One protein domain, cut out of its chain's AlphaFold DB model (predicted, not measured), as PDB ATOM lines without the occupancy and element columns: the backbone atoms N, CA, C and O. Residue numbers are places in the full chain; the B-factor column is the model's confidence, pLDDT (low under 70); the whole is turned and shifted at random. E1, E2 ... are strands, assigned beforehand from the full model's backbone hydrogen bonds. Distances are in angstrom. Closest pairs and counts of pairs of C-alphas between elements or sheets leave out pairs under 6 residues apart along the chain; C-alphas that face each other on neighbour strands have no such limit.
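AT A GLANCE: This is residues 146 to 205 of the 520 residues of an uncharacterized protein of Chryseobacterium glaciei (UniProt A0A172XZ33). A three-stranded antiparallel sheet, E3 E4 E5, makes a gently curved slab, and a two-stranded hairpin, E1 and E2, stands off one end of it at an angle, so that the two make a corner. The loop of residues 174 to 184 prolongs the other end of the slab. The printed part has 60 residues with no named helix and five named strands, in the order E1 E2 E3 E4 E5; the class is all strand, though under half of the residues, 28, are in named elements. The whole is loose, with a radius of gyration of the C-alphas of 14.1 A, and only just elongated, spanning 41 by 27 by 19 A.

HOW THE PARTS SIT: E3, residues 168 to 173, E4, residues 185 to 190, and E5, residues 196 to 201, form a meander, each strand the antiparallel neighbour of the one before, with E3 and E5 as edge strands. E3 and E4 are a hairpin at 172 degrees, with N 170 and O 188 within hydrogen-bond range at 3.0 A. E4 and E5 are a hairpin at 165 degrees, with N 187 and O 199 at 2.8 A. E1, residues 147 to 151, and E2, residues 157 to 161, are an antiparallel hairpin at 166 degrees, with N 150 and O 158 at 2.8 A. The closest C-alphas of E2 and E3 are those of Gly 161 and Ala 168, 4.2 A apart. E1 and E2 are apart from E4 and E5.

IN THESE COORDINATES: E3 is 16.6 A long, from C-alpha 168 at (198.969, 250.532, 175.428); E4 is 16.4 A and E5 16.1 A, ending at C-alpha 201 at (198.482, 257.766, 159.420). E1, 13.4 A, begins at C-alpha 147 at (205.745, 249.335, 178.111); E2 is 13.5 A.

THE WHOLE: The two C-alphas farthest apart, those of Asn 154 and Asn 180, are 43.5 A apart. The link from E3 to E4, 11 residues, is long. The printed part has no cut, and no printed residue is under 70 in pLDDT.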
ATOM      1  N   SER A 146     208.305 252.163 179.974       92.50
ATOM      2  CA  SER A 146     206.944 252.643 179.674       92.50
ATOM      3  C   SER A 146     206.005 251.589 179.091       92.50
ATOM      4  O   SER A 146     204.810 251.850 178.970       92.50
ATOM      5  N   GLN A 147     206.513 250.404 178.748       94.56
ATOM      6  CA  GLN A 147     205.745 249.335 178.111       94.56
ATOM      7  C   GLN A 147     206.160 247.975 178.671       94.56
ATOM      8  O   GLN A 147     207.342 247.723 178.890       94.56
ATOM      9  N   SER A 148     205.187 247.087 178.843       95.88
ATOM     10  CA  SER A 148     205.421 245.662 179.045       95.88
ATOM     11  C   SER A 148     204.761 244.874 177.920       95.88
ATOM     12  O   SER A 148     203.577 245.071 177.647       95.88
ATOM     13  N   THR A 149     205.522 243.984 177.287       96.06
ATOM     14  CA  THR A 149     204.998 242.989 176.347       96.06
ATOM     15  C   THR A 149     205.144 241.619 176.981       96.06
ATOM     16  O   THR A 149     206.257 241.184 177.284       96.06
ATOM     17  N   PHE A 150     204.016 240.956 177.199       95.69
ATOM     18  CA  PHE A 150     203.926 239.677 177.882       95.69
ATOM     19  C   PHE A 150     203.346 238.616 176.949       95.69
ATOM     20  O   PHE A 150     202.255 238.790 176.405       95.69
ATOM     21  N   TRP A 151     204.064 237.508 176.788       95.19
ATOM     22  CA  TRP A 151     203.573 236.296 176.138       95.19
ATOM     23  C   TRP A 151     203.168 235.297 177.214       95.19
ATOM     24  O   TRP A 151     204.013 234.839 177.988       95.19
ATOM     25  N   ALA A 152     201.877 234.976 177.266       92.44
ATOM     26  CA  ALA A 152     201.323 234.101 178.288       92.44
ATOM     27  C   ALA A 152     201.635 232.624 178.007       92.44
ATOM     28  O   ALA A 152     201.767 232.201 176.856       92.44
ATOM     29  N   SER A 153     201.702 231.813 179.062       89.62
ATOM     30  CA  SER A 153     201.949 230.370 178.955       89.62
ATOM     31  C   SER A 153     200.795 229.586 178.319       89.62
ATOM     32  O   SER A 153     201.014 228.502 177.786       89.62
ATOM     33  N   ASN A 154     199.577 230.130 178.350       85.62
ATOM     34  CA  ASN A 154     198.354 229.544 177.792       85.62
ATOM     35  C   ASN A 154     197.944 230.151 176.436       85.62
ATOM     36  O   ASN A 154     196.843 229.885 175.955       85.62
ATOM     37  N   GLY A 155     198.834 230.928 175.810       82.44
ATOM     38  CA  GLY A 155     198.617 231.554 174.508       82.44
ATOM     39  C   GLY A 155     198.158 233.011 174.594       82.44
ATOM     40  O   GLY A 155     197.489 233.432 175.532       82.44
ATOM     41  N   GLY A 156     198.531 233.787 173.574       90.25
ATOM     42  CA  GLY A 156     198.221 235.212 173.467       90.25
ATOM     43  C   GLY A 156     199.382 236.136 173.847       90.25
ATOM     44  O   GLY A 156     200.358 235.737 174.485       90.25
ATOM     45  N   THR A 157     199.244 237.391 173.427       94.81
ATOM     46  CA  THR A 157     200.195 238.474 173.693       94.81
ATOM     47  C   THR A 157     199.440 239.628 174.337       94.81
ATOM     48  O   THR A 157     198.429 240.082 173.800       94.81
ATOM     49  N   THR A 158     199.941 240.132 175.458       95.50
ATOM     50  CA  THR A 158     199.420 241.329 176.122       95.50
ATOM     51  C   THR A 158     200.456 242.438 176.035       95.50
ATOM     52  O   THR A 158     201.598 242.257 176.452       95.50
ATOM     53  N   ILE A 159     200.055 243.599 175.517       95.81
ATOM     54  CA  ILE A 159     200.873 244.813 175.521       95.81
ATOM     55  C   ILE A 159     200.235 245.789 176.505       95.81
ATOM     56  O   ILE A 159     199.067 246.135 176.359       95.81
ATOM     57  N   SER A 160     200.996 246.224 177.506       95.75
ATOM     58  CA  SER A 160     200.544 247.147 178.553       95.75
ATOM     59  C   SER A 160     201.375 248.424 178.538       95.75
ATOM     60  O   SER A 160     202.604 248.359 178.530       95.75
ATOM     61  N   GLY A 161     200.716 249.583 178.583       95.19
ATOM     62  CA  GLY A 161     201.370 250.853 178.894       95.19
ATOM     63  C   GLY A 161     201.549 250.982 180.405       95.19
ATOM     64  O   GLY A 161     200.563 251.060 181.130       95.19
ATOM     65  N   ILE A 162     202.790 250.986 180.888       93.69
ATOM     66  CA  ILE A 162     203.104 250.954 182.333       93.69
ATOM     67  C   ILE A 162     203.821 252.209 182.845       93.69
ATOM     68  O   ILE A 162     203.931 252.395 184.053       93.69
ATOM     69  N   GLY A 163     204.279 253.087 181.951       83.62
ATOM     70  CA  GLY A 163     204.878 254.376 182.307       83.62
ATOM     71  C   GLY A 163     204.057 255.550 181.776       83.62
ATOM     72  O   GLY A 163     203.275 255.397 180.837       83.62
ATOM     73  N   GLY A 164     204.247 256.739 182.356       82.44
ATOM     74  CA  GLY A 164     203.660 257.991 181.863       82.44
ATOM     75  C   GLY A 164     202.150 257.913 181.588       82.44
ATOM     76  O   GLY A 164     201.375 257.609 182.490       82.44
ATOM     77  N   SER A 165     201.742 258.181 180.340       80.44
ATOM     78  CA  SER A 165     200.347 258.209 179.859       80.44
ATOM     79  C   SER A 165     199.579 256.886 179.982       80.44
ATOM     80  O   SER A 165     198.377 256.871 179.733       80.44
ATOM     81  N   LYS A 166     200.248 255.776 180.338       92.31
ATOM     82  CA  LYS A 166     199.667 254.425 180.476       92.31
ATOM     83  C   LYS A 166     198.930 253.911 179.227       92.31
ATOM     84  O   LYS A 166     198.188 252.937 179.306       92.31
ATOM     85  N   ARG A 167     199.147 254.529 178.061       93.50
ATOM     86  CA  ARG A 167     198.597 254.063 176.782       93.50
ATOM     87  C   ARG A 167     199.276 252.761 176.373       93.50
ATOM     88  O   ARG A 167     200.498 252.720 176.230       93.50
ATOM     89  N   ALA A 168     198.489 251.721 176.120       95.75
ATOM     90  CA  ALA A 168     198.969 250.532 175.428       95.75
ATOM     91  C   ALA A 168     198.894 250.753 173.914       95.75
ATOM     92  O   ALA A 168     197.902 251.294 173.415       95.75
ATOM     93  N   ASN A 169     199.929 250.346 173.173       93.81
ATOM     94  CA  ASN A 169     199.944 250.486 171.722       93.81
ATOM     95  C   ASN A 169     200.633 249.339 170.977       93.81
ATOM     96  O   ASN A 169     201.645 248.801 171.418       93.81
ATOM     97  N   LEU A 170     200.129 249.061 169.777       95.31
ATOM     98  CA  LEU A 170     200.847 248.359 168.715       95.31
ATOM     99  C   LEU A 170     200.925 249.289 167.502       95.31
ATOM    100  O   LEU A 170     199.936 249.918 167.124       95.31
ATOM    101  N   THR A 171     202.106 249.403 166.899       95.62
ATOM    102  CA  THR A 171     202.310 250.219 165.700       95.62
ATOM    103  C   THR A 171     202.965 249.386 164.617       95.62
ATOM    104  O   THR A 171     204.082 248.907 164.794       95.62
ATOM    105  N   LEU A 172     202.272 249.243 163.492       96.94
ATOM    106  CA  LEU A 172     202.812 248.638 162.283       96.94
ATOM    107  C   LEU A 172     203.226 249.765 161.345       96.94
ATOM    108  O   LEU A 172     202.411 250.634 161.046       96.94
ATOM    109  N   ARG A 173     204.483 249.763 160.903       96.12
ATOM    110  CA  ARG A 173     205.007 250.736 159.942       96.12
ATOM    111  C   ARG A 173     205.451 250.007 158.690       96.12
ATOM    112  O   ARG A 173     206.143 248.997 158.798       96.12
ATOM    113  N   SER A 174     205.076 250.523 157.530       95.00
ATOM    114  CA  SER A 174     205.736 250.159 156.280       95.00
ATOM    115  C   SER A 174     206.784 251.209 155.945       95.00
ATOM    116  O   SER A 174     206.659 252.367 156.347       95.00
ATOM    117  N   ASN A 175     207.813 250.809 155.205       94.44
ATOM    118  CA  ASN A 175     208.800 251.760 154.715       94.44
ATOM    119  C   ASN A 175     208.139 252.790 153.796       94.44
ATOM    120  O   ASN A 175     207.132 252.505 153.141       94.44
ATOM    121  N   ASP A 176     208.734 253.975 153.778       93.12
ATOM    122  CA  ASP A 176     208.433 255.007 152.801       93.12
ATOM    123  C   ASP A 176     208.762 254.470 151.397       93.12
ATOM    124  O   ASP A 176     209.866 253.977 151.150       93.12
ATOM    125  N   ASN A 177     207.768 254.505 150.508       94.12
ATOM    126  CA  ASN A 177     207.879 254.015 149.139       94.12
ATOM    127  C   ASN A 177     208.085 255.146 148.119       94.12
ATOM    128  O   ASN A 177     208.525 254.866 147.007       94.12
ATOM    129  N   ASP A 178     207.754 256.394 148.455       92.62
ATOM    130  CA  ASP A 178     207.848 257.536 147.538       92.62
ATOM    131  C   ASP A 178     209.036 258.470 147.851       92.62
ATOM    132  O   ASP A 178     209.326 259.380 147.076       92.62
ATOM    133  N   SER A 179     209.793 258.166 148.913       94.12
ATOM    134  CA  SER A 179     211.004 258.871 149.353       94.12
ATOM    135  C   SER A 179     210.764 260.296 149.867       94.12
ATOM    136  O   SER A 179     211.693 261.109 149.882       94.12
ATOM    137  N   ASN A 180     209.547 260.623 150.308       95.25
ATOM    138  CA  ASN A 180     209.217 261.920 150.905       95.25
ATOM    139  C   ASN A 180     209.564 262.018 152.418       95.25
ATOM    140  O   ASN A 180     209.388 263.073 153.030       95.25
ATOM    141  N   SER A 181     210.105 260.946 153.012       95.00
ATOM    142  CA  SER A 181     210.406 260.754 154.442       95.00
ATOM    143  C   SER A 181     209.194 260.581 155.373       95.00
ATOM    144  O   SER A 181     209.322 260.728 156.593       95.00
ATOM    145  N   ILE A 182     208.029 260.224 154.837       95.00
ATOM    146  CA  ILE A 182     206.800 259.916 155.570       95.00
ATOM    147  C   ILE A 182     206.488 258.428 155.392       95.00
ATOM    148  O   ILE A 182     206.542 257.855 154.312       95.00
ATOM    149  N   VAL A 183     206.176 257.755 156.497       96.19
ATOM    150  CA  VAL A 183     205.870 256.319 156.499       96.19
ATOM    151  C   VAL A 183     204.382 256.087 156.689       96.19
ATOM    152  O   VAL A 183     203.731 256.773 157.481       96.19
ATOM    153  N   SER A 184     203.840 255.057 156.042       97.00
ATOM    154  CA  SER A 184     202.489 254.591 156.360       97.00
ATOM    155  C   SER A 184     202.504 253.841 157.687       97.00
ATOM    156  O   SER A 184     203.383 253.013 157.949       97.00
ATOM    157  N   SER A 185     201.543 254.145 158.553       97.06
ATOM    158  CA  SER A 185     201.444 253.535 159.878       97.06
ATOM    159  C   SER A 185     200.015 253.105 160.188       97.06
ATOM    160  O   SER A 185     199.085 253.874 159.960       97.06
ATOM    161  N   LEU A 186     199.856 251.916 160.772       97.81
ATOM    162  CA  LEU A 186     198.635 251.468 161.443       97.81
ATOM    163  C   LEU A 186     198.878 251.449 162.954       97.81
ATOM    164  O   LEU A 186     199.820 250.822 163.443       97.81
ATOM    165  N   PHE A 187     198.004 252.123 163.685       96.88
ATOM    166  CA  PHE A 187     198.041 252.270 165.127       96.88
ATOM    167  C   PHE A 187     196.853 251.558 165.768       96.88
ATOM    168  O   PHE A 187     195.706 251.806 165.398       96.88
ATOM    169  N   LEU A 188     197.131 250.711 166.756       97.12
ATOM    170  CA  LEU A 188     196.133 250.156 167.666       97.12
ATOM    171  C   LEU A 188     196.432 250.703 169.059       97.12
ATOM    172  O   LEU A 188     197.539 250.494 169.561       97.12
ATOM    173  N   TYR A 189     195.472 251.398 169.666       95.38
ATOM    174  CA  TYR A 189     195.625 252.042 170.972       95.38
ATOM    175  C   TYR A 189     194.554 251.605 171.957       95.38
ATOM    176  O   TYR A 189     193.393 251.436 171.587       95.38
ATOM    177  N   GLN A 190     194.947 251.527 173.225       96.75
ATOM    178  CA  GLN A 190     194.034 251.559 174.356       96.75
ATOM    179  C   GLN A 190     194.534 252.597 175.357       96.75
ATOM    180  O   GLN A 190     195.616 252.447 175.932       96.75
ATOM    181  N   ASP A 191     193.735 253.639 175.558       94.81
ATOM    182  CA  ASP A 191     193.952 254.612 176.620       94.81
ATOM    183  C   ASP A 191     193.301 254.143 177.933       94.81
ATOM    184  O   ASP A 191     192.250 253.488 177.905       94.81
ATOM    185  N   PRO A 192     193.899 254.452 179.096       94.44
ATOM    186  CA  PRO A 192     193.302 254.129 180.388       94.44
ATOM    187  C   PRO A 192     191.973 254.879 180.546       94.44
ATOM    188  O   PRO A 192     191.947 256.104 180.470       94.44
ATOM    189  N   GLU A 193     190.874 254.143 180.746       93.00
ATOM    190  CA  GLU A 193     189.523 254.702 180.966       93.00
ATOM    191  C   GLU A 193     189.018 255.624 179.838       93.00
ATOM    192  O   GLU A 193     188.103 256.425 180.021       93.00
ATOM    193  N   ALA A 194     189.592 255.491 178.645       94.12
ATOM    194  CA  ALA A 194     189.240 256.282 177.476       94.12
ATOM    195  C   ALA A 194     189.132 255.394 176.224       94.12
ATOM    196  O   ALA A 194     189.062 254.164 176.302       94.12
ATOM    197  N   VAL A 195     189.022 256.027 175.057       94.31
ATOM    198  CA  VAL A 195     188.711 255.347 173.795       94.31
ATOM    199  C   VAL A 195     189.823 254.385 173.363       94.31
ATOM    200  O   VAL A 195     190.996 254.744 173.301       94.31
ATOM    201  N   GLY A 196     189.437 253.161 173.003       96.00
ATOM    202  CA  GLY A 196     190.264 252.287 172.173       96.00
ATOM    203  C   GLY A 196     190.180 252.726 170.710       96.00
ATOM    204  O   GLY A 196     189.131 253.195 170.263       96.00
ATOM    205  N   GLN A 197     191.276 252.622 169.962       96.94
ATOM    206  CA  GLN A 197     191.359 253.180 168.608       96.94
ATOM    207  C   GLN A 197     192.090 252.245 167.638       96.94
ATOM    208  O   GLN A 197     193.073 251.603 168.006       96.94
ATOM    209  N   VAL A 198     191.640 252.237 166.377       97.44
ATOM    210  CA  VAL A 198     192.334 251.643 165.222       97.44
ATOM    211  C   VAL A 198     192.447 252.729 164.157       97.44
ATOM    212  O   VAL A 198     191.433 253.171 163.622       97.44
ATOM    213  N   LEU A 199     193.661 253.210 163.893       97.06
ATOM    214  CA  LEU A 199     193.900 254.419 163.097       97.06
ATOM    215  C   LEU A 199     195.020 254.201 162.082       97.06
ATOM    216  O   LEU A 199     196.017 253.561 162.398       97.06
ATOM    217  N   VAL A 200     194.897 254.795 160.899       97.31
ATOM    218  CA  VAL A 200     195.984 254.872 159.910       97.31
ATOM    219  C   VAL A 200     196.537 256.297 159.835       97.31
ATOM    220  O   VAL A 200     195.800 257.251 160.072       97.31
ATOM    221  N   GLY A 201     197.826 256.456 159.533       95.69
ATOM    222  CA  GLY A 201     198.482 257.766 159.420       95.69
ATOM    223  C   GLY A 201     199.651 257.784 158.433       95.69
ATOM    224  O   GLY A 201     200.005 256.745 157.866       95.69
ATOM    225  N   GLY A 202     200.236 258.970 158.235       94.94
ATOM    226  CA  GLY A 202     201.247 259.214 157.198       94.94
ATOM    227  C   GLY A 202     200.672 258.989 155.800       94.94
ATOM    228  O   GLY A 202     199.518 259.336 155.557       94.94
ATOM    229  N   ASP A 203     201.425 258.319 154.932       95.25
ATOM    230  CA  ASP A 203     201.045 258.072 153.527       95.25
ATOM    231  C   ASP A 203     200.026 256.938 153.326       95.25
ATOM    232  O   ASP A 203     199.807 256.433 152.220       95.25
ATOM    233  N   SER A 204     199.353 256.530 154.403       95.56
ATOM    234  CA  SER A 204     198.293 255.531 154.325       95.56
ATOM    235  C   SER A 204     197.124 256.061 153.485       95.56
ATOM    236  O   SER A 204     196.552 257.103 153.787       95.56
ATOM    237  N   ARG A 205     196.697 255.307 152.464       94.12
ATOM    238  CA  ARG A 205     195.591 255.699 151.561       94.12
ATOM    239  C   ARG A 205     194.199 255.244 152.018       94.12
ATOM    240  O   ARG A 205     193.213 255.506 151.334       94.12
TER     241      ARG A 205